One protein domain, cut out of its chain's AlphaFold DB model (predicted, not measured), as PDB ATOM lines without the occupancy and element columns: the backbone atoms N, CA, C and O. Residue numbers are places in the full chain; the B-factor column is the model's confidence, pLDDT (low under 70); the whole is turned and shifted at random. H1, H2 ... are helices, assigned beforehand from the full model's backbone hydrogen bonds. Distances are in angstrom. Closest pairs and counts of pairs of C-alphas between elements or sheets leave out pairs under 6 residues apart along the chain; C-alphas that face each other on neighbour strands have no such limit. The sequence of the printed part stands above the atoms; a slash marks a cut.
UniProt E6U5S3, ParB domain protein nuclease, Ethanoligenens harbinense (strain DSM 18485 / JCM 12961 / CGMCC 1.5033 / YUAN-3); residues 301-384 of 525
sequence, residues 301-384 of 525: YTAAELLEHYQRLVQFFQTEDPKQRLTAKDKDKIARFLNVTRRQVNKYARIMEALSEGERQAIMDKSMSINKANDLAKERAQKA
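Overview. This is residues 301 to 384 of the 525 residues of the protein "ParB domain protein nuclease" of Ethanoligenens harbinense (strain DSM 18485 / JCM 12961 / CGMCC 1.5033 / YUAN-3) (UniProt E6U5S3). H1 and H3 cross nearly at right angles as the core; H2 packs on both, H5 packs on H3, and short H4 packs on the first residues of H1. It is an all-helix domain of 84 printed residues with five named helices, H1 to H5 in chain order. It is compact, with a radius of gyration of the C-alphas of 12.5 A, spanning 33 by 32 by 21 A.

Arrangement. H1, residues 303 to 317, touches H3, residues 342 to 354, about perpendicular at 86 degrees, with residues 307 to 311 of H1 alone; the closest C-alphas, Leu 307 and Tyr 348, are 6.3 A apart. H2, residues 328 to 337, touches H1; the closest C-alphas, Leu 313 and Ile 334, are 6.7 A apart. H5, residues 370 to 384, touches H3 and is apart from H2; the closest C-alphas of H5 and H3, Ala 377 and Ala 354, are 5.1 A apart. In H1, H2, H3, H5 and H4, residues 357 to 364, every O i to N i+4 pair is within hydrogen-bond range.

Along the chain. H1 is 20.9 A long from C-alpha 303 at (11.943, -24.424, -8.309); H5 is 21.0 A long, to C-alpha 384 at (25.773, -36.880, 9.816).

Size, cuts and confidence. The printed part has no cut and no long link. Residues 319 to 323 have pLDDT under 70.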
ATOM      1  N   TYR A 301       8.216 -23.699 -14.940       85.81
ATOM      2  CA  TYR A 301       7.994 -24.204 -13.593       85.81
ATOM      3  C   TYR A 301       8.928 -23.516 -12.611       85.81
ATOM      4  O   TYR A 301      10.117 -23.307 -12.867       85.81
ATOM      5  N   THR A 302       8.390 -23.181 -11.448       85.44
ATOM      6  CA  THR A 302       9.181 -22.690 -10.326       85.44
ATOM      7  C   THR A 302      10.041 -23.812  -9.735       85.44
ATOM      8  O   THR A 302       9.777 -25.003  -9.906       85.44
ATOM      9  N   ALA A 303      11.085 -23.445  -8.985       82.19
ATOM     10  CA  ALA A 303      11.943 -24.424  -8.309       82.19
ATOM     11  C   ALA A 303      11.175 -25.321  -7.317       82.19
ATOM     12  O   ALA A 303      11.594 -26.450  -7.071       82.19
ATOM     13  N   ALA A 304      10.079 -24.798  -6.771       81.81
ATOM     14  CA  ALA A 304       9.125 -25.486  -5.917       81.81
ATOM     15  C   ALA A 304       8.351 -26.569  -6.681       81.81
ATOM     16  O   ALA A 304       8.427 -27.746  -6.339       81.81
ATOM     17  N   GLU A 305       7.697 -26.197  -7.780       86.25
ATOM     18  CA  GLU A 305       6.937 -27.139  -8.613       86.25
ATOM     19  C   GLU A 305       7.841 -28.235  -9.194       86.25
ATOM     20  O   GLU A 305       7.466 -29.403  -9.228       86.25
ATOM     21  N   LEU A 306       9.076 -27.894  -9.577       89.12
ATOM     22  CA  LEU A 306      10.082 -28.876  -9.996       89.12
ATOM     23  C   LEU A 306      10.403 -29.906  -8.902       89.12
ATOM     24  O   LEU A 306      10.645 -31.069  -9.217       89.12
ATOM     25  N   LEU A 307      10.412 -29.498  -7.629       88.50
ATOM     26  CA  LEU A 307      10.655 -30.394  -6.496       88.50
ATOM     27  C   LEU A 307       9.455 -31.323  -6.247       88.50
ATOM     28  O   LEU A 307       9.643 -32.505  -5.970       88.50
ATOM     29  N   GLU A 308       8.234 -30.816  -6.414       87.75
ATOM     30  CA  GLU A 308       7.000 -31.609  -6.336       87.75
ATOM     31  C   GLU A 308       6.927 -32.644  -7.472       87.75
ATOM     32  O   GLU A 308       6.660 -33.827  -7.247       87.75
ATOM     33  N   HIS A 309       7.232 -32.226  -8.704       91.38
ATOM     34  CA  HIS A 309       7.313 -33.124  -9.852       91.38
ATOM     35  C   HIS A 309       8.439 -34.153  -9.702       91.38
ATOM     36  O   HIS A 309       8.240 -35.314 -10.058       91.38
ATOM     37  N   TYR A 310       9.582 -33.762  -9.127       92.00
ATOM     38  CA  TYR A 310      10.643 -34.693  -8.747       92.00
ATOM     39  C   TYR A 310      10.121 -35.755  -7.774       92.00
ATOM     40  O   TYR A 310      10.295 -36.939  -8.035       92.00
ATOM     41  N   GLN A 311       9.433 -35.361  -6.699       89.12
ATOM     42  CA  GLN A 311       8.886 -36.302  -5.719       89.12
ATOM     43  C   GLN A 311       7.912 -37.307  -6.348       89.12
ATOM     44  O   GLN A 311       8.013 -38.500  -6.063       89.12
ATOM     45  N   ARG A 312       7.021 -36.850  -7.237       88.88
ATOM     46  CA  ARG A 312       6.108 -37.737  -7.982       88.88
ATOM     47  C   ARG A 312       6.856 -38.744  -8.848       88.88
ATOM     48  O   ARG A 312       6.525 -39.924  -8.832       88.88
ATOM     49  N   LEU A 313       7.879 -38.295  -9.573       89.88
ATOM     50  CA  LEU A 313       8.688 -39.185 -10.406       89.88
ATOM     51  C   LEU A 313       9.441 -40.206  -9.553       89.88
ATOM     52  O   LEU A 313       9.465 -41.381  -9.892       89.88
ATOM     53  N   VAL A 314      10.010 -39.795  -8.418       89.00
ATOM     54  CA  VAL A 314      10.666 -40.730  -7.493       89.00
ATOM     55  C   VAL A 314       9.693 -41.798  -7.004       89.00
ATOM     56  O   VAL A 314      10.042 -42.971  -7.035       89.00
ATOM     57  N   GLN A 315       8.472 -41.414  -6.624       87.25
ATOM     58  CA  GLN A 315       7.435 -42.373  -6.236       87.25
ATOM     59  C   GLN A 315       7.113 -43.344  -7.371       87.25
ATOM     60  O   GLN A 315       7.077 -44.543  -7.128       87.25
ATOM     61  N   PHE A 316       6.956 -42.843  -8.600       85.50
ATOM     62  CA  PHE A 316       6.723 -43.667  -9.787       85.50
ATOM     63  C   PHE A 316       7.830 -44.716  -9.990       85.50
ATOM     64  O   PHE A 316       7.534 -45.904 -10.108       85.50
ATOM     65  N   PHE A 317       9.100 -44.305  -9.936       83.94
ATOM     66  CA  PHE A 317      10.252 -45.204 -10.090       83.94
ATOM     67  C   PHE A 317      10.472 -46.154  -8.900       83.94
ATOM     68  O   PHE A 317      11.212 -47.124  -9.032       83.94
ATOM     69  N   GLN A 318       9.855 -45.894  -7.744       82.62
ATOM     70  CA  GLN A 318       9.967 -46.711  -6.528       82.62
ATOM     71  C   GLN A 318       8.736 -47.593  -6.263       82.62
ATOM     72  O   GLN A 318       8.652 -48.211  -5.204       82.62
ATOM     73  N   THR A 319       7.777 -47.652  -7.193       68.56
ATOM     74  CA  THR A 319       6.503 -48.372  -7.001       68.56
ATOM     75  C   THR A 319       6.653 -49.881  -6.764       68.56
ATOM     76  O   THR A 319       5.773 -50.464  -6.136       68.56
ATOM     77  N   GLU A 320       7.758 -50.506  -7.186       58.19
ATOM     78  CA  GLU A 320       8.005 -51.947  -6.995       58.19
ATOM     79  C   GLU A 320       8.717 -52.289  -5.669       58.19
ATOM     80  O   GLU A 320       8.435 -53.325  -5.067       58.19
ATOM     81  N   ASP A 321       9.591 -51.408  -5.165       66.44
ATOM     82  CA  ASP A 321      10.205 -51.519  -3.835       66.44
ATOM     83  C   ASP A 321      10.491 -50.117  -3.256       66.44
ATOM     84  O   ASP A 321      11.446 -49.448  -3.667       66.44
ATOM     85  N   PRO A 322       9.734 -49.663  -2.238       63.59
ATOM     86  CA  PRO A 322       9.921 -48.342  -1.640       63.59
ATOM     87  C   PRO A 322      11.271 -48.181  -0.918       63.59
ATOM     88  O   PRO A 322      11.649 -47.065  -0.556       63.59
ATOM     89  N   LYS A 323      12.016 -49.271  -0.684       62.41
ATOM     90  CA  LYS A 323      13.369 -49.240  -0.107       62.41
ATOM     91  C   LYS A 323      14.461 -49.154  -1.172       62.41
ATOM     92  O   LYS A 323      15.619 -48.891  -0.828       62.41
ATOM     93  N   GLN A 324      14.123 -49.338  -2.448       71.38
ATOM     94  CA  GLN A 324      15.080 -49.264  -3.538       71.38
ATOM     95  C   GLN A 324      15.525 -47.816  -3.759       71.38
ATOM     96  O   GLN A 324      14.739 -46.889  -3.975       71.38
ATOM     97  N   ARG A 325      16.841 -47.603  -3.696       78.19
ATOM     98  CA  ARG A 325      17.441 -46.315  -4.049       78.19
ATOM     99  C   ARG A 325      17.414 -46.140  -5.563       78.19
ATOM    100  O   ARG A 325      17.747 -47.069  -6.292       78.19
ATOM    101  N   LEU A 326      17.129 -44.916  -6.006       82.25
ATOM    102  CA  LEU A 326      17.206 -44.536  -7.418       82.25
ATOM    103  C   LEU A 326      18.583 -44.865  -7.996       82.25
ATOM    104  O   LEU A 326      19.617 -44.409  -7.484       82.25
ATOM    105  N   THR A 327      18.589 -45.606  -9.097       86.75
ATOM    106  CA  THR A 327      19.799 -45.945  -9.834       86.75
ATOM    107  C   THR A 327      20.352 -44.732 -10.583       86.75
ATOM    108  O   THR A 327      19.752 -43.656 -10.670       86.75
ATOM    109  N   ALA A 328      21.546 -44.898 -11.152       84.44
ATOM    110  CA  ALA A 328      22.126 -43.917 -12.056       84.44
ATOM    111  C   ALA A 328      21.207 -43.611 -13.252       84.44
ATOM    112  O   ALA A 328      21.054 -42.440 -13.592       84.44
ATOM    113  N   LYS A 329      20.589 -44.650 -13.828       84.81
ATOM    114  CA  LYS A 329      19.707 -44.543 -14.993       84.81
ATOM    115  C   LYS A 329      18.391 -43.852 -14.635       84.81
ATOM    116  O   LYS A 329      17.969 -42.975 -15.376       84.81
ATOM    117  N   ASP A 330      17.807 -44.144 -13.472       87.94
ATOM    118  CA  ASP A 330      16.555 -43.497 -13.037       87.94
ATOM    119  C   ASP A 330      16.747 -41.992 -12.869       87.94
ATOM    120  O   ASP A 330      15.918 -41.193 -13.288       87.94
ATOM    121  N   LYS A 331      17.897 -41.575 -12.327       88.56
ATOM    122  CA  LYS A 331      18.243 -40.151 -12.213       88.56
ATOM    123  C   LYS A 331      18.419 -39.478 -13.574       88.56
ATOM    124  O   LYS A 331      18.101 -38.296 -13.689       88.56
ATOM    125  N   ASP A 332      18.919 -40.200 -14.576       88.00
ATOM    126  CA  ASP A 332      19.016 -39.701 -15.952       88.00
ATOM    127  C   ASP A 332      17.635 -39.609 -16.616       88.00
ATOM    128  O   ASP A 332      17.362 -38.624 -17.298       88.00
ATOM    129  N   LYS A 333      16.735 -40.571 -16.366       88.50
ATOM    130  CA  LYS A 333      15.337 -40.504 -16.819       88.50
ATOM    131  C   LYS A 333      14.621 -39.317 -16.171       88.50
ATOM    132  O   LYS A 333      14.152 -38.433 -16.870       88.50
ATOM    133  N   ILE A 334      14.670 -39.185 -14.848       90.62
ATOM    134  CA  ILE A 334      14.088 -38.039 -14.124       90.62
ATOM    135  C   ILE A 334      14.628 -36.694 -14.644       90.62
ATOM    136  O   ILE A 334      13.876 -35.725 -14.749       90.62
ATOM    137  N   ALA A 335      15.920 -36.617 -14.984       90.69
ATOM    138  CA  ALA A 335      16.520 -35.419 -15.569       90.69
ATOM    139  C   ALA A 335      15.870 -35.045 -16.913       90.69
ATOM    140  O   ALA A 335      15.560 -33.870 -17.120       90.69
ATOM    141  N   ARG A 336      15.614 -36.035 -17.780       89.50
ATOM    142  CA  ARG A 336      14.907 -35.851 -19.058       89.50
ATOM    143  C   ARG A 336      13.465 -35.391 -18.855       89.50
ATOM    144  O   ARG A 336      13.087 -34.369 -19.413       89.50
ATOM    145  N   PHE A 337      12.713 -36.059 -17.981       89.88
ATOM    146  CA  PHE A 337      11.307 -35.728 -17.704       89.88
ATOM    147  C   PHE A 337      11.134 -34.284 -17.217       89.88
ATOM    148  O   PHE A 337      10.208 -33.588 -17.616       89.88
ATOM    149  N   LEU A 338      12.032 -33.820 -16.346       90.69
ATOM    150  CA  LEU A 338      11.979 -32.463 -15.796       90.69
ATOM    151  C   LEU A 338      12.674 -31.419 -16.683       90.69
ATOM    152  O   LEU A 338      12.659 -30.239 -16.336       90.69
ATOM    153  N   ASN A 339      13.324 -31.836 -17.775       90.00
ATOM    154  CA  ASN A 339      14.188 -30.997 -18.607       90.00
ATOM    155  C   ASN A 339      15.260 -30.239 -17.785       90.00
ATOM    156  O   ASN A 339      15.453 -29.028 -17.911       90.00
ATOM    157  N   VAL A 340      15.952 -30.950 -16.886       89.69
ATOM    158  CA  VAL A 340      17.013 -30.395 -16.025       89.69
ATOM    159  C   VAL A 340      18.288 -31.229 -16.090       89.69
ATOM    160  O   VAL A 340      18.296 -32.386 -16.485       89.69
ATOM    161  N   THR A 341      19.407 -30.668 -15.631       92.06
ATOM    162  CA  THR A 341      20.665 -31.426 -15.564       92.06
ATOM    163  C   THR A 341      20.640 -32.489 -14.461       92.06
ATOM    164  O   THR A 341      20.053 -32.298 -13.393       92.06
ATOM    165  N   ARG A 342      21.421 -33.564 -14.628       91.44
ATOM    166  CA  ARG A 342      21.643 -34.574 -13.575       91.44
ATOM    167  C   ARG A 342      22.148 -33.973 -12.255       91.44
ATOM    168  O   ARG A 342      21.821 -34.449 -11.168       91.44
ATOM    169  N   ARG A 343      22.928 -32.887 -12.326       92.44
ATOM    170  CA  ARG A 343      23.381 -32.130 -11.145       92.44
ATOM    171  C   ARG A 343      22.203 -31.536 -10.372       92.44
ATOM    172  O   ARG A 343      22.231 -31.533  -9.141       92.44
ATOM    173  N   GLN A 344      21.190 -31.050 -11.083       91.31
ATOM    174  CA  GLN A 344      19.973 -30.505 -10.498       91.31
ATOM    175  C   GLN A 344      19.113 -31.609  -9.863       91.31
ATOM    176  O   GLN A 344      18.668 -31.444  -8.732       91.31
ATOM    177  N   VAL A 345      18.986 -32.774 -10.505       92.94
ATOM    178  CA  VAL A 345      18.316 -33.946  -9.904       92.94
ATOM    179  C   VAL A 345      18.999 -34.370  -8.601       92.94
ATOM    180  O   VAL A 345      18.341 -34.555  -7.581       92.94
ATOM    181  N   ASN A 346      20.335 -34.437  -8.577       91.88
ATOM    182  CA  ASN A 346      21.083 -34.730  -7.348       91.88
ATOM    183  C   ASN A 346      20.888 -33.654  -6.264       91.88
ATOM    184  O   ASN A 346      20.941 -33.955  -5.074       91.88
ATOM    185  N   LYS A 347      20.672 -32.394  -6.654       92.06
ATOM    186  CA  LYS A 347      20.314 -31.324  -5.719       92.06
ATOM    187  C   LYS A 347      18.936 -31.567  -5.104       92.06
ATOM    188  O   LYS A 347      18.824 -31.445  -3.888       92.06
ATOM    189  N   TYR A 348      17.938 -31.937  -5.904       92.88
ATOM    190  CA  TYR A 348      16.601 -32.272  -5.409       92.88
ATOM    191  C   TYR A 348      16.617 -33.487  -4.484       92.88
ATOM    192  O   TYR A 348      16.070 -33.402  -3.391       92.88
ATOM    193  N   ALA A 349      17.345 -34.549  -4.843       90.50
ATOM    194  CA  ALA A 349      17.522 -35.728  -3.993       90.50
ATOM    195  C   ALA A 349      18.045 -35.360  -2.594       90.50
ATOM    196  O   ALA A 349      17.433 -35.699  -1.588       90.50
ATOM    197  N   ARG A 350      19.126 -34.566  -2.523       90.44
ATOM    198  CA  ARG A 350      19.691 -34.110  -1.240       90.44
ATOM    199  C   ARG A 350      18.710 -33.282  -0.420       90.44
ATOM    200  O   ARG A 350      18.668 -33.420   0.795       90.44
ATOM    201  N   ILE A 351      17.961 -32.394  -1.074       90.25
ATOM    202  CA  ILE A 351      16.942 -31.582  -0.406       90.25
ATOM    203  C   ILE A 351      15.858 -32.497   0.174       90.25
ATOM    204  O   ILE A 351      15.523 -32.359   1.344       90.25
ATOM    205  N   MET A 352      15.360 -33.457  -0.608       88.00
ATOM    206  CA  MET A 352      14.312 -34.381  -0.173       88.00
ATOM    207  C   MET A 352      14.752 -35.302   0.969       88.00
ATOM    208  O   MET A 352      13.927 -35.626   1.817       88.00
ATOM    209  N   GLU A 353      16.023 -35.703   1.001       87.81
ATOM    210  CA  GLU A 353      16.582 -36.563   2.050       87.81
ATOM    211  C   GLU A 353      16.910 -35.799   3.346       87.81
ATOM    212  O   GLU A 353      16.772 -36.353   4.434       87.81
ATOM    213  N   ALA A 354      17.366 -34.543   3.254       87.62
ATOM    214  CA  ALA A 354      17.932 -33.813   4.395       87.62
ATOM    215  C   ALA A 354      17.002 -32.764   5.033       87.62
ATOM    216  O   ALA A 354      17.272 -32.312   6.154       87.62
ATOM    217  N   LEU A 355      15.960 -32.316   4.323       87.94
ATOM    218  CA  LEU A 355      14.999 -31.331   4.828       87.94
ATOM    219  C   LEU A 355      13.702 -32.006   5.281       87.94
ATOM    220  O   LEU A 355      13.237 -32.976   4.687       87.94
ATOM    221  N   SER A 356      13.113 -31.451   6.339       86.56
ATOM    222  CA  SER A 356      11.788 -31.830   6.832       86.56
ATOM    223  C   SER A 356      10.673 -31.330   5.909       86.56
ATOM    224  O   SER A 356      10.878 -30.417   5.110       86.56
ATOM    225  N   GLU A 357       9.465 -31.882   6.052       83.81
ATOM    226  CA  GLU A 357       8.307 -31.471   5.247       83.81
ATOM    227  C   GLU A 357       8.000 -29.972   5.370       83.81
ATOM    228  O   GLU A 357       7.816 -29.302   4.360       83.81
ATOM    229  N   GLY A 358       8.061 -29.406   6.582       84.19
ATOM    230  CA  GLY A 358       7.856 -27.966   6.787       84.19
ATOM    231  C   GLY A 358       8.915 -27.094   6.102       84.19
ATOM    232  O   GLY A 358       8.614 -26.014   5.601       84.19
ATOM    233  N   GLU A 359      10.159 -27.568   6.010       85.50
ATOM    234  CA  GLU A 359      11.222 -26.865   5.283       85.50
ATOM    235  C   GLU A 359      11.052 -26.984   3.766       85.50
ATOM    236  O   GLU A 359      11.363 -26.043   3.040       85.50
ATOM    237  N   ARG A 360      10.532 -28.112   3.273       84.00
ATOM    238  CA  ARG A 360      10.151 -28.256   1.862       84.00
ATOM    239  C   ARG A 360       8.980 -27.341   1.514       84.00
ATOM    240  O   ARG A 360       9.042 -26.659   0.493       84.00
ATOM    241  N   GLN A 361       7.994 -27.223   2.400       80.94
ATOM    242  CA  GLN A 361       6.878 -26.293   2.242       80.94
ATOM    243  C   GLN A 361       7.348 -24.831   2.194       80.94
ATOM    244  O   GLN A 361       6.882 -24.060   1.363       80.94
ATOM    245  N   ALA A 362       8.369 -24.456   2.971       84.75
ATOM    246  CA  ALA A 362       8.967 -23.121   2.882       84.75
ATOM    247  C   ALA A 362       9.586 -22.812   1.496       84.75
ATOM    248  O   ALA A 362       9.674 -21.652   1.089       84.75
ATOM    249  N   ILE A 363      10.006 -23.833   0.737       84.12
ATOM    250  CA  ILE A 363      10.434 -23.664  -0.663       84.12
ATOM    251  C   ILE A 363       9.215 -23.399  -1.556       84.12
ATOM    252  O   ILE A 363       9.282 -22.523  -2.422       84.12
ATOM    253  N   MET A 364       8.110 -24.117  -1.322       76.75
ATOM    254  CA  MET A 364       6.839 -23.946  -2.041       76.75
ATOM    255  C   MET A 364       6.268 -22.539  -1.854       76.75
ATOM    256  O   MET A 364       5.912 -21.877  -2.829       76.75
ATOM    257  N   ASP A 365       6.316 -22.029  -0.625       82.88
ATOM    258  CA  ASP A 365       5.803 -20.705  -0.262       82.88
ATOM    259  C   ASP A 365       6.773 -19.565  -0.636       82.88
ATOM    260  O   ASP A 365       6.558 -18.405  -0.282       82.88
ATOM    261  N   LYS A 366       7.874 -19.880  -1.338       80.62
ATOM    262  CA  LYS A 366       8.954 -18.954  -1.730       80.62
ATOM    263  C   LYS A 366       9.632 -18.234  -0.553       80.62
ATOM    264  O   LYS A 366      10.403 -17.299  -0.772       80.62
ATOM    265  N   SER A 367       9.413 -18.686   0.681       84.56
ATOM    266  CA  SER A 367      10.043 -18.143   1.891       84.56
ATOM    267  C   SER A 367      11.479 -18.653   2.085       84.56
ATOM    268  O   SER A 367      12.282 -18.033   2.788       84.56
ATOM    269  N   MET A 368      11.857 -19.733   1.391       84.38
ATOM    270  CA  MET A 368      13.226 -20.232   1.302       84.38
ATOM    271  C   MET A 368      13.656 -20.468  -0.151       84.38
ATOM    272  O   MET A 368      12.982 -21.141  -0.926       84.38
ATOM    273  N   SER A 369      14.841 -19.968  -0.522       88.38
ATOM    274  CA  SER A 369      15.400 -20.235  -1.849       88.38
ATOM    275  C   SER A 369      15.927 -21.668  -1.962       88.38
ATOM    276  O   SER A 369      16.517 -22.221  -1.031       88.38
ATOM    277  N   ILE A 370      15.811 -22.247  -3.156       86.00
ATOM    278  CA  ILE A 370      16.296 -23.604  -3.450       86.00
ATOM    279  C   ILE A 370      17.820 -23.758  -3.253       86.00
ATOM    280  O   ILE A 370      18.324 -24.860  -3.032       86.00
ATOM    281  N   ASN A 371      18.587 -22.667  -3.353       87.69
ATOM    282  CA  ASN A 371      20.032 -22.677  -3.102       87.69
ATOM    283  C   ASN A 371      20.321 -22.725  -1.602       87.69
ATOM    284  O   ASN A 371      21.078 -23.593  -1.176       87.69
ATOM    285  N   LYS A 372      19.629 -21.894  -0.812       89.25
ATOM    286  CA  LYS A 372      19.702 -21.918   0.654       89.25
ATOM    287  C   LYS A 372      19.305 -23.289   1.208       89.25
ATOM    288  O   LYS A 372      20.018 -23.838   2.040       89.25
ATOM    289  N   ALA A 373      18.233 -23.878   0.677       88.12
ATOM    290  CA  ALA A 373      17.798 -25.231   1.020       88.12
ATOM    291  C   ALA A 373      18.881 -26.288   0.735       88.12
ATOM    292  O   ALA A 373      19.156 -27.155   1.559       88.12
ATOM    293  N   ASN A 374      19.538 -26.203  -0.423       90.25
ATOM    294  CA  ASN A 374      20.607 -27.127  -0.793       90.25
ATOM    295  C   ASN A 374      21.869 -26.962   0.064       90.25
ATOM    296  O   ASN A 374      22.557 -27.948   0.315       90.25
ATOM    297  N   ASP A 375      22.201 -25.748   0.492       90.75
ATOM    298  CA  ASP A 375      23.353 -25.526   1.366       90.75
ATOM    299  C   ASP A 375      23.076 -26.047   2.783       90.75
ATOM    300  O   ASP A 375      23.896 -26.794   3.318       90.75
ATOM    301  N   LEU A 376      21.866 -25.823   3.311       90.88
ATOM    302  CA  LEU A 376      21.404 -26.446   4.557       90.88
ATOM    303  C   LEU A 376      21.448 -27.984   4.482       90.88
ATOM    304  O   LEU A 376      21.913 -28.644   5.413       90.88
ATOM    305  N   ALA A 377      21.020 -28.562   3.355       90.94
ATOM    306  CA  ALA A 377      21.084 -30.003   3.121       90.94
ATOM    307  C   ALA A 377      22.529 -30.537   3.160       90.94
ATOM    308  O   ALA A 377      22.792 -31.563   3.790       90.94
ATOM    309  N   LYS A 378      23.486 -29.835   2.534       90.88
ATOM    310  CA  LYS A 378      24.912 -30.217   2.564       90.88
ATOM    311  C   LYS A 378      25.485 -30.165   3.975       90.88
ATOM    312  O   LYS A 378      26.210 -31.077   4.363       90.88
ATOM    313  N   GLU A 379      25.180 -29.115   4.734       90.50
ATOM    314  CA  GLU A 379      25.659 -28.976   6.112       90.50
ATOM    315  C   GLU A 379      25.166 -30.125   6.997       90.50
ATOM    316  O   GLU A 379      25.930 -30.664   7.801       90.50
ATOM    317  N   ARG A 380      23.905 -30.542   6.830       88.50
ATOM    318  CA  ARG A 380      23.329 -31.680   7.559       88.50
ATOM    319  C   ARG A 380      23.963 -33.008   7.158       88.50
ATOM    320  O   ARG A 380      24.319 -33.782   8.043       88.50
ATOM    321  N   ALA A 381      24.180 -33.236   5.863       84.12
ATOM    322  CA  ALA A 381      24.870 -34.430   5.378       84.12
ATOM    323  C   ALA A 381      26.296 -34.540   5.954       84.12
ATOM    324  O   ALA A 381      26.672 -35.580   6.487       84.12
ATOM    325  N   GLN A 382      27.057 -33.438   5.964       85.25
ATOM    326  CA  GLN A 382      28.410 -33.405   6.535       85.25
ATOM    327  C   GLN A 382      28.427 -33.635   8.053       85.25
ATOM    328  O   GLN A 382      29.342 -34.274   8.577       85.25
ATOM    329  N   LYS A 383      27.432 -33.116   8.786       84.62
ATOM    330  CA  LYS A 383      27.289 -33.373  10.230       84.62
ATOM    331  C   LYS A 383      26.967 -34.844  10.509       84.62
ATOM    332  O   LYS A 383      27.559 -35.414  11.423       84.62
ATOM    333  N   ALA A 384      26.101 -35.461   9.703       79.62
ATOM    334  CA  ALA A 384      25.773 -36.880   9.816       79.62
ATOM    335  C   ALA A 384      27.004 -37.772   9.559       79.62
ATOM    336  O   ALA A 384      27.308 -38.638  10.376       79.62
TER     337      ALA A 384